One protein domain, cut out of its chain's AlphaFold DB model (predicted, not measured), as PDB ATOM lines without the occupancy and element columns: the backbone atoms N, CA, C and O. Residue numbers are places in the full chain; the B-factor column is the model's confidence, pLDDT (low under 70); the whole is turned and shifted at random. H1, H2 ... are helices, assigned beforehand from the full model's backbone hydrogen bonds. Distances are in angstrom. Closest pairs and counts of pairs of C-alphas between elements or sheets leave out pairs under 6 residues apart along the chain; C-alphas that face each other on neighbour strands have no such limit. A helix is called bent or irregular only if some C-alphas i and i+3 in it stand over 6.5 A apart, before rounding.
ATOM      1  N   GLN A 117     372.154 375.857 273.201       78.69
ATOM      2  CA  GLN A 117     371.158 375.286 272.275       78.69
ATOM      3  C   GLN A 117     370.090 376.298 271.842       78.69
ATOM      4  O   GLN A 117     369.641 376.269 270.695       78.69
ATOM      5  N   ASP A 118     369.668 377.151 272.777       76.31
ATOM      6  CA  ASP A 118     368.516 378.044 272.624       76.31
ATOM      7  C   ASP A 118     368.916 379.334 271.897       76.31
ATOM      8  O   ASP A 118     368.101 379.963 271.224       76.31
ATOM      9  N   VAL A 119     370.207 379.682 271.962       78.88
ATOM     10  CA  VAL A 119     370.826 380.775 271.201       78.88
ATOM     11  C   VAL A 119     371.249 380.297 269.807       78.88
ATOM     12  O   VAL A 119     370.891 380.904 268.795       78.88
ATOM     13  N   LEU A 120     371.961 379.165 269.717       76.94
ATOM     14  CA  LEU A 120     372.436 378.581 268.456       76.94
ATOM     15  C   LEU A 120     371.361 377.718 267.777       76.94
ATOM     16  O   LEU A 120     371.595 376.564 267.403       76.94
ATOM     17  N   THR A 121     370.165 378.282 267.590       76.94
ATOM     18  CA  THR A 121     369.083 377.561 266.914       76.94
ATOM     19  C   THR A 121     369.435 377.262 265.448       76.94
ATOM     20  O   THR A 121     370.083 378.077 264.777       76.94
ATOM     21  N   PRO A 122     368.944 376.137 264.887       70.75
ATOM     22  CA  PRO A 122     369.085 375.808 263.468       70.75
ATOM     23  C   PRO A 122     368.736 376.963 262.521       70.75
ATOM     24  O   PRO A 122     369.401 377.155 261.505       70.75
ATOM     25  N   THR A 123     367.716 377.751 262.862       73.56
ATOM     26  CA  THR A 123     367.228 378.883 262.063       73.56
ATOM     27  C   THR A 123     368.217 380.050 262.051       73.56
ATOM     28  O   THR A 123     368.522 380.571 260.977       73.56
ATOM     29  N   VAL A 124     368.767 380.419 263.214       77.50
ATOM     30  CA  VAL A 124     369.792 381.475 263.341       77.50
ATOM     31  C   VAL A 124     371.045 381.089 262.556       77.50
ATOM     32  O   VAL A 124     371.524 381.864 261.726       77.50
ATOM     33  N   ILE A 125     371.517 379.852 262.724       73.44
ATOM     34  CA  ILE A 125     372.686 379.342 261.999       73.44
ATOM     35  C   ILE A 125     372.423 379.283 260.486       73.44
ATOM     36  O   ILE A 125     373.288 379.650 259.695       73.44
ATOM     37  N   SER A 126     371.222 378.877 260.057       71.88
ATOM     38  CA  SER A 126     370.845 378.876 258.635       71.88
ATOM     39  C   SER A 126     370.937 380.272 258.013       71.88
ATOM     40  O   SER A 126     371.384 380.401 256.872       71.88
ATOM     41  N   SER A 127     370.554 381.314 258.760       74.44
ATOM     42  CA  SER A 127     370.659 382.711 258.325       74.44
ATOM     43  C   SER A 127     372.123 383.135 258.147       74.44
ATOM     44  O   SER A 127     372.511 383.564 257.058       74.44
ATOM     45  N   LEU A 128     372.967 382.890 259.159       70.44
ATOM     46  CA  LEU A 128     374.411 383.180 259.114       70.44
ATOM     47  C   LEU A 128     375.125 382.445 257.964       70.44
ATOM     48  O   LEU A 128     375.977 383.010 257.284       70.44
ATOM     49  N   LEU A 129     374.741 381.195 257.699       70.06
ATOM     50  CA  LEU A 129     375.297 380.381 256.615       70.06
ATOM     51  C   LEU A 129     374.675 380.658 255.235       70.06
ATOM     52  O   LEU A 129     375.107 380.055 254.251       70.06
ATOM     53  N   SER A 130     373.671 381.537 255.136       65.81
ATOM     54  CA  SER A 130     373.073 381.928 253.850       65.81
ATOM     55  C   SER A 130     373.836 383.071 253.168       65.81
ATOM     56  O   SER A 130     373.885 383.090 251.942       65.81
ATOM     57  N   ASN A 131     374.503 383.943 253.934       66.81
ATOM     58  CA  ASN A 131     375.493 384.913 253.440       66.81
ATOM     59  C   ASN A 131     376.831 384.729 254.189       66.81
ATOM     60  O   ASN A 131     377.206 385.573 255.002       66.81
ATOM     61  N   PRO A 132     377.541 383.606 253.979       67.62
ATOM     62  CA  PRO A 132     378.733 383.293 254.754       67.62
ATOM     63  C   PRO A 132     379.911 384.175 254.321       67.62
ATOM     64  O   PRO A 132     380.247 384.236 253.135       67.62
ATOM     65  N   SER A 133     380.584 384.819 255.277       65.12
ATOM     66  CA  SER A 133     381.813 385.559 254.976       65.12
ATOM     67  C   SER A 133     382.932 384.596 254.534       65.12
ATOM     68  O   SER A 133     383.005 383.456 255.015       65.12
ATOM     69  N   PRO A 134     383.841 385.012 253.629       64.75
ATOM     70  CA  PRO A 134     384.922 384.145 253.159       64.75
ATOM     71  C   PRO A 134     385.866 383.725 254.298       64.75
ATOM     72  O   PRO A 134     386.347 382.593 254.315       64.75
ATOM     73  N   ALA A 135     386.064 384.594 255.297       62.59
ATOM     74  CA  ALA A 135     386.826 384.288 256.507       62.59
ATOM     75  C   ALA A 135     386.162 383.193 257.367       62.59
ATOM     76  O   ALA A 135     386.853 382.313 257.887       62.59
ATOM     77  N   LEU A 136     384.828 383.201 257.479       65.00
ATOM     78  CA  LEU A 136     384.068 382.172 258.193       65.00
ATOM     79  C   LEU A 136     384.147 380.817 257.474       65.00
ATOM     80  O   LEU A 136     384.380 379.801 258.126       65.00
ATOM     81  N   LEU A 137     384.048 380.785 256.140       65.12
ATOM     82  CA  LEU A 137     384.232 379.542 255.376       65.12
ATOM     83  C   LEU A 137     385.656 378.988 255.502       65.12
ATOM     84  O   LEU A 137     385.815 377.782 255.687       65.12
ATOM     85  N   ALA A 138     386.682 379.844 255.467       66.06
ATOM     86  CA  ALA A 138     388.072 379.424 255.648       66.06
ATOM     87  C   ALA A 138     388.326 378.807 257.038       66.06
ATOM     88  O   ALA A 138     389.038 377.807 257.138       66.06
ATOM     89  N   LYS A 139     387.712 379.356 258.098       65.62
ATOM     90  CA  LYS A 139     387.803 378.820 259.470       65.62
ATOM     91  C   LYS A 139     386.948 377.563 259.690       65.62
ATOM     92  O   LYS A 139     387.367 376.679 260.431       65.62
ATOM     93  N   LEU A 140     385.780 377.450 259.046       64.75
ATOM     94  CA  LEU A 140     384.906 376.276 259.177       64.75
ATOM     95  C   LEU A 140     385.363 375.084 258.329       64.75
ATOM     96  O   LEU A 140     385.267 373.955 258.805       64.75
ATOM     97  N   SER A 141     385.888 375.303 257.117       63.06
ATOM     98  CA  SER A 141     386.310 374.235 256.193       63.06
ATOM     99  C   SER A 141     387.181 373.123 256.817       63.06
ATOM    100  O   SER A 141     386.909 371.963 256.506       63.06
ATOM    101  N   PRO A 142     388.198 373.397 257.665       71.88
ATOM    102  CA  PRO A 142     389.009 372.345 258.291       71.88
ATOM    103  C   PRO A 142     388.307 371.598 259.439       71.88
ATOM    104  O   PRO A 142     388.800 370.558 259.868       71.88
ATOM    105  N   LEU A 143     387.181 372.111 259.947       63.38
ATOM    106  CA  LEU A 143     386.413 371.519 261.049       63.38
ATOM    107  C   LEU A 143     385.277 370.604 260.561       63.38
ATOM    108  O   LEU A 143     384.627 369.944 261.373       63.38
ATOM    109  N   LEU A 144     385.016 370.548 259.250       63.81
ATOM    110  CA  LEU A 144     383.985 369.670 258.700       63.81
ATOM    111  C   LEU A 144     384.460 368.218 258.580       63.81
ATOM    112  O   LEU A 144     385.580 367.961 258.131       63.81
ATOM    113  N   PRO A 145     383.577 367.243 258.867       64.19
ATOM    114  CA  PRO A 145     383.774 365.865 258.444       64.19
ATOM    115  C   PRO A 145     384.070 365.802 256.933       64.19
ATOM    116  O   PRO A 145     383.305 366.378 256.155       64.19
ATOM    117  N   PRO A 146     385.082 365.035 256.479       60.59
ATOM    118  CA  PRO A 146     385.519 364.990 255.071       60.59
ATOM    119  C   PRO A 146     384.487 364.389 254.094       60.59
ATOM    120  O   PRO A 146     384.756 364.229 252.907       60.59
ATOM    121  N   ILE A 147     383.309 364.028 254.602       56.94
ATOM    122  CA  ILE A 147     382.156 363.487 253.876       56.94
ATOM    123  C   ILE A 147     381.231 364.617 253.376       56.94
ATOM    124  O   ILE A 147     380.379 364.384 252.520       56.94
ATOM    125  N   LEU A 148     381.363 365.834 253.921       60.56
ATOM    126  CA  LEU A 148     380.518 366.979 253.584       60.56
ATOM    127  C   LEU A 148     381.230 367.913 252.592       60.56
ATOM    128  O   LEU A 148     382.350 368.345 252.866       60.56
ATOM    129  N   PRO A 149     380.592 368.281 251.464       61.69
ATOM    130  CA  PRO A 149     381.103 369.332 250.592       61.69
ATOM    131  C   PRO A 149     381.227 370.657 251.351       61.69
ATOM    132  O   PRO A 149     380.302 371.055 252.057       61.69
ATOM    133  N   SER A 150     382.316 371.394 251.132       64.19
ATOM    134  CA  SER A 150     382.571 372.723 251.714       64.19
ATOM    135  C   SER A 150     381.715 373.851 251.104       64.19
ATOM    136  O   SER A 150     382.112 375.014 251.098       64.19
ATOM    137  N   ASN A 151     380.526 373.527 250.582       65.06
ATOM    138  CA  ASN A 151     379.566 374.508 250.084       65.06
ATOM    139  C   ASN A 151     378.546 374.887 251.173       65.06
ATOM    140  O   ASN A 151     378.180 374.077 252.027       65.06
ATOM    141  N   SER A 152     378.058 376.128 251.129       64.94
ATOM    142  CA  SER A 152     377.098 376.658 252.108       64.94
ATOM    143  C   SER A 152     375.800 375.843 252.166       64.94
ATOM    144  O   SER A 152     375.266 375.619 253.245       64.94
ATOM    145  N   GLU A 153     375.327 375.316 251.031       68.44
ATOM    146  CA  GLU A 153     374.164 374.417 250.946       68.44
ATOM    147  C   GLU A 153     374.321 373.145 251.802       68.44
ATOM    148  O   GLU A 153     373.424 372.822 252.586       68.44
ATOM    149  N   SER A 154     375.446 372.428 251.692       69.38
ATOM    150  CA  SER A 154     375.676 371.199 252.469       69.38
ATOM    151  C   SER A 154     375.998 371.509 253.923       69.38
ATOM    152  O   SER A 154     375.555 370.763 254.795       69.38
ATOM    153  N   LEU A 155     376.678 372.631 254.197       70.31
ATOM    154  CA  LEU A 155     376.829 373.153 255.556       70.31
ATOM    155  C   LEU A 155     375.461 373.357 256.208       70.31
ATOM    156  O   LEU A 155     375.189 372.766 257.251       70.31
ATOM    157  N   ARG A 156     374.566 374.126 255.570       70.25
ATOM    158  CA  ARG A 156     373.206 374.343 256.077       70.25
ATOM    159  C   ARG A 156     372.518 373.007 256.323       70.25
ATOM    160  O   ARG A 156     372.109 372.775 257.448       70.25
ATOM    161  N   ARG A 157     372.485 372.085 255.354       69.75
ATOM    162  CA  ARG A 157     371.855 370.755 255.525       69.75
ATOM    163  C   ARG A 157     372.450 369.922 256.667       69.75
ATOM    164  O   ARG A 157     371.707 369.204 257.331       69.75
ATOM    165  N   ALA A 158     373.756 370.011 256.909       64.50
ATOM    166  CA  ALA A 158     374.407 369.337 258.030       64.50
ATOM    167  C   ALA A 158     374.089 370.000 259.382       64.50
ATOM    168  O   ALA A 158     374.009 369.308 260.397       64.50
ATOM    169  N   THR A 159     373.859 371.314 259.404       65.75
ATOM    170  CA  THR A 159     373.653 372.082 260.645       65.75
ATOM    171  C   THR A 159     372.175 372.284 261.009       65.75
ATOM    172  O   THR A 159     371.842 372.332 262.189       65.75
ATOM    173  N   THR A 160     371.253 372.347 260.040       66.31
ATOM    174  CA  THR A 160     369.846 372.737 260.277       66.31
ATOM    175  C   THR A 160     368.927 371.625 260.790       66.31
ATOM    176  O   THR A 160     367.746 371.876 261.022       66.31
ATOM    177  N   GLY A 161     369.427 370.404 260.995       61.34
ATOM    178  CA  GLY A 161     368.576 369.309 261.473       61.34
ATOM    179  C   GLY A 161     369.267 368.012 261.888       61.34
ATOM    180  O   GLY A 161     368.570 367.027 262.128       61.34
ATOM    181  N   THR A 162     370.601 367.955 261.976       70.44
ATOM    182  CA  THR A 162     371.271 366.712 262.392       70.44
ATOM    183  C   THR A 162     371.330 366.584 263.921       70.44
ATOM    184  O   THR A 162     371.620 367.560 264.621       70.44
ATOM    185  N   PRO A 163     371.100 365.379 264.479       71.62
ATOM    186  CA  PRO A 163     371.244 365.153 265.916       71.62
ATOM    187  C   PRO A 163     372.704 365.280 266.380       71.62
ATOM    188  O   PRO A 163     372.943 365.637 267.530       71.62
ATOM    189  N   GLU A 164     373.680 365.042 265.496       75.81
ATOM    190  CA  GLU A 164     375.106 365.160 265.823       75.81
ATOM    191  C   GLU A 164     375.551 366.612 266.031       75.81
ATOM    192  O   GLU A 164     376.342 366.874 266.940       75.81
ATOM    193  N   PHE A 165     375.002 367.575 265.277       76.81
ATOM    194  CA  PHE A 165     375.264 368.988 265.551       76.81
ATOM    195  C   PHE A 165     374.747 369.380 266.943       76.81
ATOM    196  O   PHE A 165     375.506 369.906 267.753       76.81
ATOM    197  N   ARG A 166     373.498 369.019 267.279       78.88
ATOM    198  CA  ARG A 166     372.916 369.294 268.610       78.88
ATOM    199  C   ARG A 166     373.713 368.639 269.745       78.88
ATOM    200  O   ARG A 166     373.976 369.278 270.758       78.88
ATOM    201  N   ARG A 167     374.169 367.393 269.567       79.31
ATOM    202  CA  ARG A 167     375.073 366.720 270.522       79.31
ATOM    203  C   ARG A 167     376.402 367.454 270.688       79.31
ATOM    204  O   ARG A 167     376.898 367.544 271.806       79.31
ATOM    205  N   SER A 168     376.957 367.987 269.602       76.00
ATOM    206  CA  SER A 168     378.217 368.738 269.630       76.00
ATOM    207  C   SER A 168     378.063 370.072 270.365       76.00
ATOM    208  O   SER A 168     378.898 370.391 271.207       76.00
ATOM    209  N   VAL A 169     376.964 370.804 270.143       79.62
ATOM    210  CA  VAL A 169     376.642 372.023 270.911       79.62
ATOM    211  C   VAL A 169     376.396 371.692 272.390       79.62
ATOM    212  O   VAL A 169     376.833 372.437 273.258       79.62
ATOM    213  N   ALA A 170     375.770 370.557 272.720       79.06
ATOM    214  CA  ALA A 170     375.600 370.105 274.112       79.06
ATOM    215  C   ALA A 170     376.915 369.689 274.797       79.06
ATOM    216  O   ALA A 170     377.090 369.912 275.997       79.06
ATOM    217  N   ALA A 171     377.859 369.118 274.047       77.75
ATOM    218  CA  ALA A 171     379.212 368.872 274.536       77.75
ATOM    219  C   ALA A 171     379.980 370.188 274.755       77.75
ATOM    220  O   ALA A 171     380.654 370.325 275.774       77.75
ATOM    221  N   LEU A 172     379.832 371.163 273.849       77.75
ATOM    222  CA  LEU A 172     380.429 372.498 273.958       77.75
ATOM    223  C   LEU A 172     379.891 373.265 275.178       77.75
ATOM    224  O   LEU A 172     380.678 373.785 275.960       77.75
ATOM    225  N   ASP A 173     378.573 373.262 275.387       81.69
ATOM    226  CA  ASP A 173     377.905 373.885 276.539       81.69
ATOM    227  C   ASP A 173     378.418 373.310 277.877       81.69
ATOM    228  O   ASP A 173     378.833 374.056 278.765       81.69
ATOM    229  N   ARG A 174     378.528 371.976 277.995       80.19
ATOM    230  CA  ARG A 174     379.163 371.336 279.166       80.19
ATOM    231  C   ARG A 174     380.656 371.657 279.297       80.19
ATOM    232  O   ARG A 174     381.153 371.771 280.417       80.19
ATOM    233  N   ALA A 175     381.381 371.795 278.191       80.69
ATOM    234  CA  ALA A 175     382.804 372.118 278.218       80.69
ATOM    235  C   ALA A 175     383.066 373.582 278.633       80.69
ATOM    236  O   ALA A 175     384.027 373.829 279.359       80.69
ATOM    237  N   LEU A 176     382.177 374.521 278.272       79.75
ATOM    238  CA  LEU A 176     382.156 375.892 278.808       79.75
ATOM    239  C   LEU A 176     381.905 375.877 280.323       79.75
ATOM    240  O   LEU A 176     382.712 376.393 281.083       79.75
ATOM    241  N   ARG A 177     380.855 375.190 280.798       75.81
ATOM    242  CA  ARG A 177     380.556 375.107 282.248       75.81
ATOM    243  C   ARG A 177     381.672 374.484 283.096       75.81
ATOM    244  O   ARG A 177     381.699 374.683 284.303       75.81
ATOM    245  N   THR A 178     382.560 373.688 282.498       79.25
ATOM    246  CA  THR A 178     383.681 373.043 283.205       79.25
ATOM    247  C   THR A 178     385.008 373.799 283.076       79.25
ATOM    248  O   THR A 178     386.017 373.309 283.580       79.25
ATOM    249  N   GLY A 179     385.056 374.949 282.389       76.88
ATOM    250  CA  GLY A 179     386.308 375.677 282.128       76.88
ATOM    251  C   GLY A 179     387.259 374.981 281.144       76.88
ATOM    252  O   GLY A 179     388.321 375.509 280.814       76.88
ATOM    253  N   ALA A 180     386.890 373.801 280.630       75.94
ATOM    254  CA  ALA A 180     387.759 372.935 279.832       75.94
ATOM    255  C   ALA A 180     388.168 373.548 278.477       75.94
ATOM    256  O   ALA A 180     389.102 373.068 277.834       75.94
ATOM    257  N   LEU A 181     387.482 374.609 278.043       75.75
ATOM    258  CA  LEU A 181     387.751 375.312 276.791       75.75
ATOM    259  C   LEU A 181     388.718 376.497 276.929       75.75
ATOM    260  O   LEU A 181     389.045 377.084 275.903       75.75
ATOM    261  N   GLY A 182     389.227 376.827 278.124       78.25
ATOM    262  CA  GLY A 182     390.158 377.953 278.340       78.25
ATOM    263  C   GLY A 182     391.281 378.084 277.293       78.25
ATOM    264  O   GLY A 182     391.430 379.152 276.694       78.25
ATOM    265  N   PRO A 183     392.023 377.005 276.964       75.38
ATOM    266  CA  PRO A 183     393.055 377.040 275.923       75.38
ATOM    267  C   PRO A 183     392.527 377.326 274.506       75.38
ATOM    268  O   PRO A 183     393.238 377.921 273.698       75.38
ATOM    269  N   LEU A 184     391.295 376.910 274.193       73.31
ATOM    270  CA  LEU A 184     390.653 377.119 272.890       73.31
ATOM    271  C   LEU A 184     390.062 378.528 272.771       73.31
ATOM    272  O   LEU A 184     390.263 379.177 271.751       73.31
ATOM    273  N   VAL A 185     389.411 379.019 273.827       80.38
ATOM    274  CA  VAL A 185     388.890 380.392 273.950       80.38
ATOM    275  C   VAL A 185     390.030 381.408 273.793       80.38
ATOM    276  O   VAL A 185     389.938 382.324 272.977       80.38
ATOM    277  N   ARG A 186     391.182 381.159 274.433       79.94
ATOM    278  CA  ARG A 186     392.401 381.961 274.230       79.94
ATOM    279  C   ARG A 186     392.938 381.878 272.790       79.94
ATOM    280  O   ARG A 186     393.413 382.875 272.255       79.94
ATOM    281  N   GLY A 187     392.835 380.716 272.139       71.19
ATOM    282  CA  GLY A 187     393.185 380.529 270.722       71.19
ATOM    283  C   GLY A 187     392.227 381.208 269.730       71.19
ATOM    284  O   GLY A 187     392.616 381.476 268.595       71.19
ATOM    285  N   LEU A 188     390.999 381.518 270.159       72.62
ATOM    286  CA  LEU A 188     390.006 382.303 269.417       72.62
ATOM    287  C   LEU A 188     390.197 383.825 269.590       72.62
ATOM    288  O   LEU A 188     389.568 384.598 268.868       72.62
ATOM    289  N   GLY A 189     391.089 384.249 270.494       73.25
ATOM    290  CA  GLY A 189     391.366 385.656 270.810       73.25
ATOM    291  C   GLY A 189     390.505 386.244 271.934       73.25
ATOM    292  O   GLY A 189     390.564 387.447 272.166       73.25
ATOM    293  N   MET A 190     389.724 385.411 272.626       80.81
ATOM    294  CA  MET A 190     388.805 385.812 273.698       80.81
ATOM    295  C   MET A 190     389.475 385.748 275.084       80.81
ATOM    296  O   MET A 190     390.521 385.105 275.248       80.81
ATOM    297  N   ALA A 191     388.879 386.388 276.099       80.38
ATOM    298  CA  ALA A 191     389.407 386.354 277.462       80.38
ATOM    299  C   ALA A 191     389.230 384.973 278.123       80.38
ATOM    300  O   ALA A 191     388.327 384.211 277.798       80.38
ATOM    301  N   GLU A 192     390.070 384.644 279.106       79.50
ATOM    302  CA  GLU A 192     389.961 383.372 279.841       79.50
ATOM    303  C   GLU A 192     388.672 383.279 280.678       79.50
ATOM    304  O   GLU A 192     388.097 382.201 280.811       79.50
ATOM    305  N   GLU A 193     388.144 384.422 281.125       80.62
ATOM    306  CA  GLU A 193     386.841 384.553 281.795       80.62
ATOM    307  C   GLU A 193     385.666 384.084 280.908       80.62
ATOM    308  O   GLU A 193     384.671 383.538 281.398       80.62
ATOM    309  N   ALA A 194     385.796 384.211 279.582       82.19
ATOM    310  CA  ALA A 194     384.816 383.722 278.612       82.19
ATOM    311  C   ALA A 194     384.779 382.184 278.517       82.19
ATOM    312  O   ALA A 194     383.874 381.620 277.906       82.19
ATOM    313  N   ALA A 195     385.737 381.481 279.131       79.56
ATOM    314  CA  ALA A 195     385.700 380.028 279.258       79.56
ATOM    315  C   ALA A 195     384.988 379.541 280.530       79.56
ATOM    316  O   ALA A 195     384.804 378.335 280.658       79.56
ATOM    317  N   MET A 196     384.606 380.428 281.460       81.00
ATOM    318  CA  MET A 196     384.004 380.040 282.748       81.00
ATOM    319  C   MET A 196     382.476 379.875 282.711       81.00
ATOM    320  O   MET A 196     381.894 379.353 283.662       81.00
ATOM    321  N   GLY A 197     381.805 380.292 281.634       79.44
ATOM    322  CA  GLY A 197     380.351 380.210 281.529       79.44
ATOM    323  C   GLY A 197     379.825 380.500 280.126       79.44
ATOM    324  O   GLY A 197     380.520 381.047 279.276       79.44
ATOM    325  N   VAL A 198     378.569 380.123 279.881       83.12
ATOM    326  CA  VAL A 198     377.887 380.368 278.595       83.12
ATOM    327  C   VAL A 198     377.595 381.860 278.400       83.12
ATOM    328  O   VAL A 198     377.741 382.375 277.297       83.12
ATOM    329  N   GLU A 199     377.233 382.569 279.470       83.81
ATOM    330  CA  GLU A 199     376.942 384.006 279.433       83.81
ATOM    331  C   GLU A 199     378.202 384.846 279.176       83.81
ATOM    332  O   GLU A 199     378.209 385.659 278.252       83.81
ATOM    333  N   SER A 200     379.299 384.593 279.906       84.56
ATOM    334  CA  SER A 200     380.575 385.288 279.676       84.56
ATOM    335  C   SER A 200     381.147 384.993 278.286       84.56
ATOM    336  O   SER A 200     381.662 385.901 277.637       84.56
ATOM    337  N   PHE A 201     380.982 383.762 277.782       83.94
ATOM    338  CA  PHE A 201     381.298 383.418 276.395       83.94
ATOM    339  C   PHE A 201     380.525 384.283 275.392       83.94
ATOM    340  O   PHE A 201     381.129 384.897 274.514       83.94
ATOM    341  N   LEU A 202     379.196 384.356 275.516       86.94
ATOM    342  CA  LEU A 202     378.353 385.109 274.582       86.94
ATOM    343  C   LEU A 202     378.619 386.621 274.639       86.94
ATOM    344  O   LEU A 202     378.634 387.265 273.589       86.94
ATOM    345  N   GLN A 203     378.888 387.169 275.827       85.69
ATOM    346  CA  GLN A 203     379.232 388.582 276.003       85.69
ATOM    347  C   GLN A 203     380.556 388.947 275.306       85.69
ATOM    348  O   GLN A 203     380.613 389.952 274.594       85.69
ATOM    349  N   ASP A 204     381.596 388.120 275.449       86.00
ATOM    350  CA  ASP A 204     382.880 388.342 274.769       86.00
ATOM    351  C   ASP A 204     382.766 388.140 273.245       86.00
ATOM    352  O   ASP A 204     383.343 388.924 272.491       86.00
ATOM    353  N   VAL A 205     381.975 387.163 272.767       83.25
ATOM    354  CA  VAL A 205     381.696 387.000 271.321       83.25
ATOM    355  C   VAL A 205     381.003 388.242 270.756       83.25
ATOM    356  O   VAL A 205     381.390 388.726 269.689       83.25
ATOM    357  N   GLN A 206     379.995 388.777 271.455       84.50
ATOM    358  CA  GLN A 206     379.306 389.996 271.030       84.50
ATOM    359  C   GLN A 206     380.280 391.176 270.959       84.50
ATOM    360  O   GLN A 206     380.361 391.845 269.928       84.50
ATOM    361  N   LYS A 207     381.063 391.392 272.021       85.62
ATOM    362  CA  LYS A 207     382.063 392.463 272.083       85.62
ATOM    363  C   LYS A 207     383.093 392.356 270.954       85.62
ATOM    364  O   LYS A 207     383.410 393.364 270.328       85.62
ATOM    365  N   GLN A 208     383.582 391.151 270.655       82.00
ATOM    366  CA  GLN A 208     384.519 390.920 269.553       82.00
ATOM    367  C   GLN A 208     383.899 391.278 268.190       82.00
ATOM    368  O   GLN A 208     384.548 391.949 267.388       82.00
ATOM    369  N   GLY A 209     382.637 390.906 267.947       81.56
ATOM    370  CA  GLY A 209     381.919 391.275 266.721       81.56
ATOM    371  C   GLY A 209     381.655 392.782 266.590       81.56
ATOM    372  O   GLY A 209     381.763 393.339 265.496       81.56
ATOM    373  N   GLU A 210     381.363 393.466 267.699       83.62
ATOM    374  CA  GLU A 210     381.220 394.927 267.736       83.62
ATOM    375  C   GLU A 210     382.562 395.645 267.493       83.62
ATOM    376  O   GLU A 210     382.603 396.641 266.765       83.62
ATOM    377  N   GLU A 211     383.671 395.129 268.033       81.94
ATOM    378  CA  GLU A 211     385.018 395.656 267.781       81.94
ATOM    379  C   GLU A 211     385.498 395.431 266.337       81.94
ATOM    380  O   GLU A 211     386.173 396.308 265.793       81.94
ATOM    381  N   GLU A 212     385.172 394.297 265.708       78.31
ATOM    382  CA  GLU A 212     385.453 394.056 264.283       78.31
ATOM    383  C   GLU A 212     384.665 395.041 263.405       78.31
ATOM    384  O   GLU A 212     385.270 395.787 262.631       78.31
ATOM    385  N   LYS A 213     383.346 395.161 263.614       78.12
ATOM    386  CA  LYS A 213     382.493 396.104 262.866       78.12
ATOM    387  C   LYS A 213     382.939 397.563 263.019       78.12
ATOM    388  O   LYS A 213     382.938 398.317 262.051       78.12
ATOM    389  N   LYS A 214     383.348 397.972 264.224       77.62
ATOM    390  CA  LYS A 214     383.819 399.342 264.486       77.62
ATOM    391  C   LYS A 214     385.177 399.650 263.842       77.62
ATOM    392  O   LYS A 214     385.457 400.816 263.580       77.62
ATOM    393  N   LYS A 215     386.021 398.640 263.596       74.19
ATOM    394  CA  LYS A 215     387.270 398.811 262.832       74.19
ATOM    395  C   LYS A 215     386.973 399.010 261.347       74.19
ATOM    396  O   LYS A 215     387.515 399.943 260.765       74.19
ATOM    397  N   GLU A 216     386.058 398.218 260.783       65.06
ATOM    398  CA  GLU A 216     385.607 398.378 259.391       65.06
ATOM    399  C   GLU A 216     384.953 399.755 259.150       65.06
ATOM    400  O   GLU A 216     385.276 400.422 258.174       65.06
ATOM    401  N   GLU A 217     384.110 400.244 260.068       63.19
ATOM    402  CA  GLU A 217     383.482 401.579 259.960       63.19
ATOM    403  C   GLU A 217     384.452 402.758 260.219       63.19
ATOM    404  O   GLU A 217     384.090 403.911 259.977       63.19
ATOM    405  N   GLY A 218     385.666 402.502 260.724       57.88
ATOM    406  CA  GLY A 218     386.654 403.535 261.059       57.88
ATOM    407  C   GLY A 218     387.551 403.955 259.889       57.88
ATOM    408  O   GLY A 218     387.741 405.153 259.671       57.88
TER     409      GLY A 218
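AT A GLANCE: This is residues 117 to 218 of the 225 residues of the protein "DEUBAD domain-containing protein" of Microbotryum lychnidis-dioicae (strain p1A1 Lamole / MvSl-1064) (UniProt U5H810). The model is an open C of helices: the long helix H7 and the helix H4 meet near their ends as an L, and H1, H2 and H3 gather near the other end of H4, across a loose middle from H7. H5 and the short H6 lie at the corner of the L, with H6 packed on both H5 and the first part of H7, while the last part of H7, residues 209 to 218, sticks out free. H1 and H3 lie side by side, and H2 stands near them without touching any helix. The printed part has 102 residues with seven named helices, in the order H1, H2, H3, H4, H5, H6, H7, and no named strand; the class is all helix. By its radius of gyration of the C-alphas, 14.5 A, the whole is compact, and it spans 38 by 34 by 24 A.

IN THESE COORDINATES: The longest helix, H7, is residues 198 to 218, 30.3 A from first to last C-alpha; it begins at C-alpha 198 (377.887, 380.368, 278.595) and ends at C-alpha 218 (386.654, 403.535, 261.059). H6, residues 192 to 195, measures 5.4 A, and H5, residues 182 to 187, measures 8.6 A. H4, residues 163 to 177, is 21.3 A long, from C-alpha 163 at (371.244, 365.153, 265.916) to C-alpha 177 at (380.556, 375.107, 282.248). H3 is residues 152 to 159, 10.3 A long. H2 is residues 134 to 143, 15.0 A long; it is irregular, but only just, with C-alphas 139 and 142 at 6.7 A where a regular helix has about 5 A. H1 is residues 122 to 128, 10.1 A long, and starts at C-alpha 122 (369.085, 375.808, 263.468).

HOW THE PARTS SIT: H7 touches H4 with residues 198 to 201 alone, and H4 touches H7 with residues 173 to 177 alone; the closest C-alphas are those of Leu 176 and Val 198, 6.2 A apart. The lines of H4 and H7 are about perpendicular, at 83 degrees. H6 and H7 touch only at the corner by their link, where the closest C-alphas, of Ala 194 and Phe 201, are 4.2 A apart; H7 touches H6 with residues 200 to 204 alone. H5 and H6 touch, with the C-alphas of Gly 182 and Ala 195 closest at 5.0 A. H4 and H6 are close but not clearly touching: the closest C-alphas, of Leu 176 and Ala 195, are 5.5 A apart. H5 and H7 are apart. H3 and H4 are close but not clearly touching, with the C-alphas of Thr 159 and Phe 165 closest at 6.0 A; their lines are about perpendicular, but only just, at 71 degrees. H1 and H3 touch, closest at the C-alphas of Ser 126 and Arg 156, 5.7 A apart, with a shallow tilt of 27 degrees, opposite ways. H2 touches no helix; it is apart from H1, and only just apart from H3, the closest C-alphas being 8.4 A apart. H7 is apart from H1, H2 and H3. In H1, H3, H4, H5 and H7 every O i to N i+4 pair is within hydrogen-bond range, and in H2 4 of 6 are. H6 is too short for such a pair; its 1 pair of O i and N i+3 is within range.

THE WHOLE: The two C-alphas farthest apart are those of Pro 163 and Gly 218, 41.6 A. The body without residues 209 to 218 has 92 residues and spans 35 by 26 by 23 A. The printed part has no cut and no long link: the link from H2 to H3 is short, and the others are tight. The mean pLDDT of the printed part is 73.8, and 32 residues are under 70: residues 130 to 141, 143 to 154, 157 to 161 and 216 to 218.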